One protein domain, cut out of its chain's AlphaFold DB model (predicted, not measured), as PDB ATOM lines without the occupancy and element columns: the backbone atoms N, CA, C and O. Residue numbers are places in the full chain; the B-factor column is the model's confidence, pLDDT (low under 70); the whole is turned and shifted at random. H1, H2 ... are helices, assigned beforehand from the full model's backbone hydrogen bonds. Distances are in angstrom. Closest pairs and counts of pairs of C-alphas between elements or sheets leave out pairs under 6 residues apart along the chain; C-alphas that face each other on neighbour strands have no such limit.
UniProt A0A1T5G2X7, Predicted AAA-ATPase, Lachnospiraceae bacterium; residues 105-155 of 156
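This is residues 105 to 155 of the 156 residues of the protein "Predicted AAA-ATPase" of Lachnospiraceae bacterium (UniProt A0A1T5G2X7). A first stretch with no named element leads into one long helix, H1; a long link then folds back to the middle of H1, where the shorter H2 starts and runs beside it the same way. The 51 printed residues hold two named helices, H1 then H2, and no named strand: all helix. The whole is loose, a rod spanning 38 by 16 by 12 A, with a radius of gyration of the C-alphas of 12.4 A.

H1, residues 114 to 132, touches H2, residues 144 to 155, through residues 122 to 126 and 144 to 147 alone. Their closest C-alphas, those of Gln 122 and Leu 144, are 5.5 A apart. They run the same way at a shallow tilt of 21 degrees. In both, every O i to N i+4 pair is within hydrogen-bond range.

H1 begins at C-alpha 114 (131.093, 73.539, 121.583) and measures 27.3 A. H2 measures 16.6 A and ends at C-alpha 155 (115.677, 45.895, 125.439).

The C-alphas farthest apart, of Ser 111 and Asn 155, are 38.6 A apart. Residues 110 to 115, of which 114 and 115 belong to H1, stand free. The link from H1 to H2, 11 residues, is long. The printed part has no cut, and no printed residue is under 70 in pLDDT.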
ATOM      1  N   THR A 105     137.141  64.580 116.973       89.25
ATOM      2  CA  THR A 105     137.738  65.461 115.955       89.25
ATOM      3  C   THR A 105     136.890  65.623 114.688       89.25
ATOM      4  O   THR A 105     137.126  66.564 113.935       89.25
ATOM      5  N   LYS A 106     135.910  64.744 114.428       89.69
ATOM      6  CA  LYS A 106     134.960  64.905 113.313       89.69
ATOM      7  C   LYS A 106     133.894  65.972 113.596       89.69
ATOM      8  O   LYS A 106     133.385  66.566 112.647       89.69
ATOM      9  N   PHE A 107     133.584  66.218 114.868       90.56
ATOM     10  CA  PHE A 107     132.522  67.135 115.292       90.56
ATOM     11  C   PHE A 107     133.059  68.527 115.634       90.56
ATOM     12  O   PHE A 107     132.493  69.528 115.209       90.56
ATOM     13  N   PHE A 108     134.188  68.599 116.339       91.19
ATOM     14  CA  PHE A 108     134.737  69.857 116.844       91.19
ATOM     15  C   PHE A 108     135.593  70.554 115.779       91.19
ATOM     16  O   PHE A 108     136.786  70.277 115.628       91.19
ATOM     17  N   LYS A 109     134.970  71.464 115.022       87.56
ATOM     18  CA  LYS A 109     135.615  72.293 113.988       87.56
ATOM     19  C   LYS A 109     135.817  73.722 114.494       87.56
ATOM     20  O   LYS A 109     134.991  74.232 115.236       87.56
ATOM     21  N   LYS A 110     136.873  74.405 114.027       81.12
ATOM     22  CA  LYS A 110     137.209  75.787 114.445       81.12
ATOM     23  C   LYS A 110     136.088  76.815 114.223       81.12
ATOM     24  O   LYS A 110     136.103  77.857 114.861       81.12
ATOM     25  N   SER A 111     135.171  76.551 113.295       88.31
ATOM     26  CA  SER A 111     134.080  77.454 112.913       88.31
ATOM     27  C   SER A 111     132.794  77.263 113.722       88.31
ATOM     28  O   SER A 111     131.811  77.932 113.426       88.31
ATOM     29  N   LEU A 112     132.762  76.318 114.663       89.38
ATOM     30  CA  LEU A 112     131.571  75.964 115.435       89.38
ATOM     31  C   LEU A 112     131.837  76.153 116.925       89.38
ATOM     32  O   LEU A 112     132.956  75.932 117.394       89.38
ATOM     33  N   THR A 113     130.798  76.515 117.673       94.31
ATOM     34  CA  THR A 113     130.869  76.476 119.137       94.31
ATOM     35  C   THR A 113     130.836  75.032 119.642       94.31
ATOM     36  O   THR A 113     130.529  74.084 118.904       94.31
ATOM     37  N   VAL A 114     131.167  74.848 120.921       92.88
ATOM     38  CA  VAL A 114     131.093  73.539 121.583       92.88
ATOM     39  C   VAL A 114     129.654  73.027 121.574       92.88
ATOM     40  O   VAL A 114     129.424  71.876 121.216       92.88
ATOM     41  N   GLU A 115     128.692  73.892 121.874       93.88
ATOM     42  CA  GLU A 115     127.263  73.577 121.917       93.88
ATOM     43  C   GLU A 115     126.761  73.118 120.544       93.88
ATOM     44  O   GLU A 115     126.125  72.074 120.438       93.88
ATOM     45  N   GLN A 116     127.124  73.830 119.470       94.44
ATOM     46  CA  GLN A 116     126.774  73.445 118.096       94.44
ATOM     47  C   GLN A 116     127.399  72.103 117.689       94.44
ATOM     48  O   GLN A 116     126.774  71.293 116.997       94.44
ATOM     49  N   SER A 117     128.642  71.860 118.114       94.56
ATOM     50  CA  SER A 117     129.351  70.606 117.841       94.56
ATOM     51  C   SER A 117     128.695  69.427 118.567       94.56
ATOM     52  O   SER A 117     128.552  68.349 117.986       94.56
ATOM     53  N   LEU A 118     128.268  69.636 119.816       93.75
ATOM     54  CA  LEU A 118     127.558  68.643 120.622       93.75
ATOM     55  C   LEU A 118     126.157  68.359 120.074       93.75
ATOM     56  O   LEU A 118     125.828  67.190 119.906       93.75
ATOM     57  N   ASP A 119     125.378  69.383 119.724       93.94
ATOM     58  CA  ASP A 119     124.057  69.222 119.095       93.94
ATOM     59  C   ASP A 119     124.160  68.408 117.794       93.94
ATOM     60  O   ASP A 119     123.436  67.431 117.598       93.94
ATOM     61  N   THR A 120     125.149  68.718 116.949       93.25
ATOM     62  CA  THR A 120     125.405  67.948 115.720       93.25
ATOM     63  C   THR A 120     125.734  66.485 116.028       93.25
ATOM     64  O   THR A 120     125.214  65.580 115.371       93.25
ATOM     65  N   MET A 121     126.595  66.238 117.021       95.06
ATOM     66  CA  MET A 121     126.967  64.885 117.435       95.06
ATOM     67  C   MET A 121     125.753  64.101 117.938       95.06
ATOM     68  O   MET A 121     125.532  62.984 117.473       95.06
ATOM     69  N   GLN A 122     124.957  64.682 118.837       95.56
ATOM     70  CA  GLN A 122     123.772  64.031 119.393       95.56
ATOM     71  C   GLN A 122     122.788  63.650 118.286       95.56
ATOM     72  O   GLN A 122     122.445  62.477 118.162       95.56
ATOM     73  N   ARG A 123     122.436  64.587 117.396       94.75
ATOM     74  CA  ARG A 123     121.525  64.319 116.270       94.75
ATOM     75  C   ARG A 123     122.017  63.194 115.364       94.75
ATOM     76  O   ARG A 123     121.217  62.386 114.897       94.75
ATOM     77  N   MET A 124     123.323  63.132 115.095       95.38
ATOM     78  CA  MET A 124     123.908  62.082 114.257       95.38
ATOM     79  C   MET A 124     123.847  60.702 114.918       95.38
ATOM     80  O   MET A 124     123.512  59.732 114.241       95.38
ATOM     81  N   VAL A 125     124.129  60.614 116.219       96.38
ATOM     82  CA  VAL A 125     124.063  59.348 116.964       96.38
ATOM     83  C   VAL A 125     122.613  58.896 117.134       96.38
ATOM     84  O   VAL A 125     122.301  57.752 116.815       96.38
ATOM     85  N   ILE A 126     121.710  59.797 117.540       95.94
ATOM     86  CA  ILE A 126     120.273  59.510 117.679       95.94
ATOM     87  C   ILE A 126     119.691  59.017 116.354       95.94
ATOM     88  O   ILE A 126     118.896  58.081 116.331       95.94
ATOM     89  N   ARG A 127     120.106  59.602 115.224       95.12
ATOM     90  CA  ARG A 127     119.664  59.147 113.903       95.12
ATOM     91  C   ARG A 127     120.040  57.691 113.629       95.12
ATOM     92  O   ARG A 127     119.257  56.998 112.987       95.12
ATOM     93  N   ASP A 128     121.218  57.241 114.050       95.81
ATOM     94  CA  ASP A 128     121.613  55.840 113.892       95.81
ATOM     95  C   ASP A 128     120.866  54.934 114.882       95.81
ATOM     96  O   ASP A 128     120.415  53.867 114.477       95.81
ATOM     97  N   ILE A 129     120.632  55.390 116.118       95.31
ATOM     98  CA  ILE A 129     119.808  54.670 117.105       95.31
ATOM     99  C   ILE A 129     118.388  54.443 116.573       95.31
ATOM    100  O   ILE A 129     117.929  53.310 116.542       95.31
ATOM    101  N   LYS A 130     117.718  55.484 116.069       94.31
ATOM    102  CA  LYS A 130     116.359  55.385 115.503       94.31
ATOM    103  C   LYS A 130     116.257  54.441 114.307       94.31
ATOM    104  O   LYS A 130     115.204  53.871 114.062       94.31
ATOM    105  N   LYS A 131     117.325  54.311 113.514       94.81
ATOM    106  CA  LYS A 131     117.346  53.359 112.395       94.81
ATOM    107  C   LYS A 131     117.457  51.920 112.878       94.81
ATOM    108  O   LYS A 131     116.884  51.042 112.250       94.81
ATOM    109  N   GLU A 132     118.242  51.699 113.927       94.88
ATOM    110  CA  GLU A 132     118.428  50.376 114.523       94.88
ATOM    111  C   GLU A 132     117.195  49.949 115.333       94.88
ATOM    112  O   GLU A 132     116.838  48.776 115.337       94.88
ATOM    113  N   TYR A 133     116.518  50.911 115.959       94.31
ATOM    114  CA  TYR A 133     115.347  50.711 116.807       94.31
ATOM    115  C   TYR A 133     114.159  51.562 116.317       94.31
ATOM    116  O   TYR A 133     113.808  52.555 116.957       94.31
ATOM    117  N   PRO A 134     113.551  51.217 115.166       93.25
ATOM    118  CA  PRO A 134     112.486  52.019 114.554       93.25
ATOM    119  C   PRO A 134     111.191  52.049 115.374       93.25
ATOM    120  O   PRO A 134     110.450  53.025 115.290       93.25
ATOM    121  N   ASP A 135     110.946  51.006 116.167       93.50
ATOM    122  CA  ASP A 135     109.724  50.829 116.959       93.50
ATOM    123  C   ASP A 135     109.894  51.257 118.428       93.50
ATOM    124  O   ASP A 135     109.007  51.017 119.245       93.50
ATOM    125  N   ALA A 136     111.036  51.854 118.784       92.56
ATOM    126  CA  ALA A 136     111.288  52.294 120.149       92.56
ATOM    127  C   ALA A 136     110.421  53.499 120.526       92.56
ATOM    128  O   ALA A 136     110.342  54.483 119.787       92.56
ATOM    129  N   ASP A 137     109.835  53.441 121.719       93.25
ATOM    130  CA  ASP A 137     109.105  54.566 122.298       93.25
ATOM    131  C   ASP A 137     110.107  55.549 122.920       93.25
ATOM    132  O   ASP A 137     110.724  55.248 123.940       93.25
ATOM    133  N   LEU A 138     110.343  56.685 122.260       92.06
ATOM    134  CA  LEU A 138     111.328  57.684 122.686       92.06
ATOM    135  C   LEU A 138     110.618  58.899 123.278       92.06
ATOM    136  O   LEU A 138     109.871  59.584 122.578       92.06
ATOM    137  N   PHE A 139     110.909  59.220 124.539       90.31
ATOM    138  CA  PHE A 139     110.294  60.357 125.222       90.31
ATOM    139  C   PHE A 139     110.802  61.699 124.679       90.31
ATOM    140  O   PHE A 139     110.016  62.584 124.337       90.31
ATOM    141  N   ASN A 140     112.127  61.858 124.600       88.69
ATOM    142  CA  ASN A 140     112.777  63.038 124.030       88.69
ATOM    143  C   ASN A 140     113.846  62.618 123.024       88.69
ATOM    144  O   ASN A 140     114.991  62.321 123.364       88.69
ATOM    145  N   ASP A 141     113.465  62.673 121.759       83.88
ATOM    146  CA  ASP A 141     114.256  62.211 120.633       83.88
ATOM    147  C   ASP A 141     115.292  63.237 120.121       83.88
ATOM    148  O   ASP A 141     115.888  63.048 119.051       83.88
ATOM    149  N   ALA A 142     115.502  64.316 120.885       88.94
ATOM    150  CA  ALA A 142     116.555  65.307 120.702       88.94
ATOM    151  C   ALA A 142     117.663  65.205 121.766       88.94
ATOM    152  O   ALA A 142     118.743  65.754 121.551       88.94
ATOM    153  N   ASP A 143     117.422  64.498 122.875       93.81
ATOM    154  CA  ASP A 143     118.407  64.273 123.933       93.81
ATOM    155  C   ASP A 143     118.996  62.861 123.826       93.81
ATOM    156  O   ASP A 143     118.293  61.850 123.911       93.81
ATOM    157  N   LEU A 144     120.313  62.784 123.610       94.75
ATOM    158  CA  LEU A 144     120.987  61.503 123.404       94.75
ATOM    159  C   LEU A 144     120.972  60.627 124.662       94.75
ATOM    160  O   LEU A 144     120.904  59.406 124.531       94.75
ATOM    161  N   LEU A 145     121.069  61.217 125.856       93.75
ATOM    162  CA  LEU A 145     121.092  60.448 127.097       93.75
ATOM    163  C   LEU A 145     119.729  59.794 127.323       93.75
ATOM    164  O   LEU A 145     119.674  58.579 127.484       93.75
ATOM    165  N   GLN A 146     118.652  60.577 127.220       94.69
ATOM    166  CA  GLN A 146     117.286  60.075 127.331       94.69
ATOM    167  C   GLN A 146     117.006  59.001 126.278       94.69
ATOM    168  O   GLN A 146     116.512  57.931 126.606       94.69
ATOM    169  N   THR A 147     117.413  59.240 125.025       95.50
ATOM    170  CA  THR A 147     117.260  58.254 123.946       95.50
ATOM    171  C   THR A 147     117.958  56.930 124.290       95.50
ATOM    172  O   THR A 147     117.406  55.862 124.048       95.50
ATOM    173  N   ILE A 148     119.173  56.966 124.850       94.56
ATOM    174  CA  ILE A 148     119.892  55.744 125.248       94.56
ATOM    175  C   ILE A 148     119.187  55.043 126.418       94.56
ATOM    176  O   ILE A 148     119.114  53.814 126.422       94.56
ATOM    177  N   GLU A 149     118.681  55.791 127.399       94.38
ATOM    178  CA  GLU A 149     117.955  55.240 128.551       94.38
ATOM    179  C   GLU A 149     116.646  54.558 128.134       94.38
ATOM    180  O   GLU A 149     116.399  53.419 128.543       94.38
ATOM    181  N   ASP A 150     115.866  55.197 127.261       95.12
ATOM    182  CA  ASP A 150     114.612  54.655 126.729       95.12
ATOM    183  C   ASP A 150     114.877  53.323 126.009       95.12
ATOM    184  O   ASP A 150     114.275  52.298 126.337       95.12
ATOM    185  N   ILE A 151     115.871  53.301 125.113       94.38
ATOM    186  CA  ILE A 151     116.294  52.094 124.387       94.38
ATOM    187  C   ILE A 151     116.771  51.001 125.339       94.38
ATOM    188  O   ILE A 151     116.426  49.832 125.160       94.38
ATOM    189  N   TYR A 152     117.559  51.355 126.353       92.56
ATOM    190  CA  TYR A 152     118.062  50.382 127.313       92.56
ATOM    191  C   TYR A 152     116.925  49.732 128.110       92.56
ATOM    192  O   TYR A 152     116.947  48.516 128.288       92.56
ATOM    193  N   SER A 153     115.936  50.522 128.544       93.38
ATOM    194  CA  SER A 153     114.789  50.058 129.338       93.38
ATOM    195  C   SER A 153     113.836  49.127 128.582       93.38
ATOM    196  O   SER A 153     113.140  48.328 129.202       93.38
ATOM    197  N   GLN A 154     113.807  49.225 127.253       91.44
ATOM    198  CA  GLN A 154     112.926  48.430 126.393       91.44
ATOM    199  C   GLN A 154     113.577  47.124 125.912       91.44
ATOM    200  O   GLN A 154     112.873  46.229 125.451       91.44
ATOM    201  N   ASN A 155     114.906  47.007 126.007       85.06
ATOM    202  CA  ASN A 155     115.677  45.895 125.439       85.06
ATOM    203  C   ASN A 155     116.472  45.075 126.476       85.06
ATOM    204  O   ASN A 155     117.202  44.160 126.085       85.06
TER     205      ASN A 155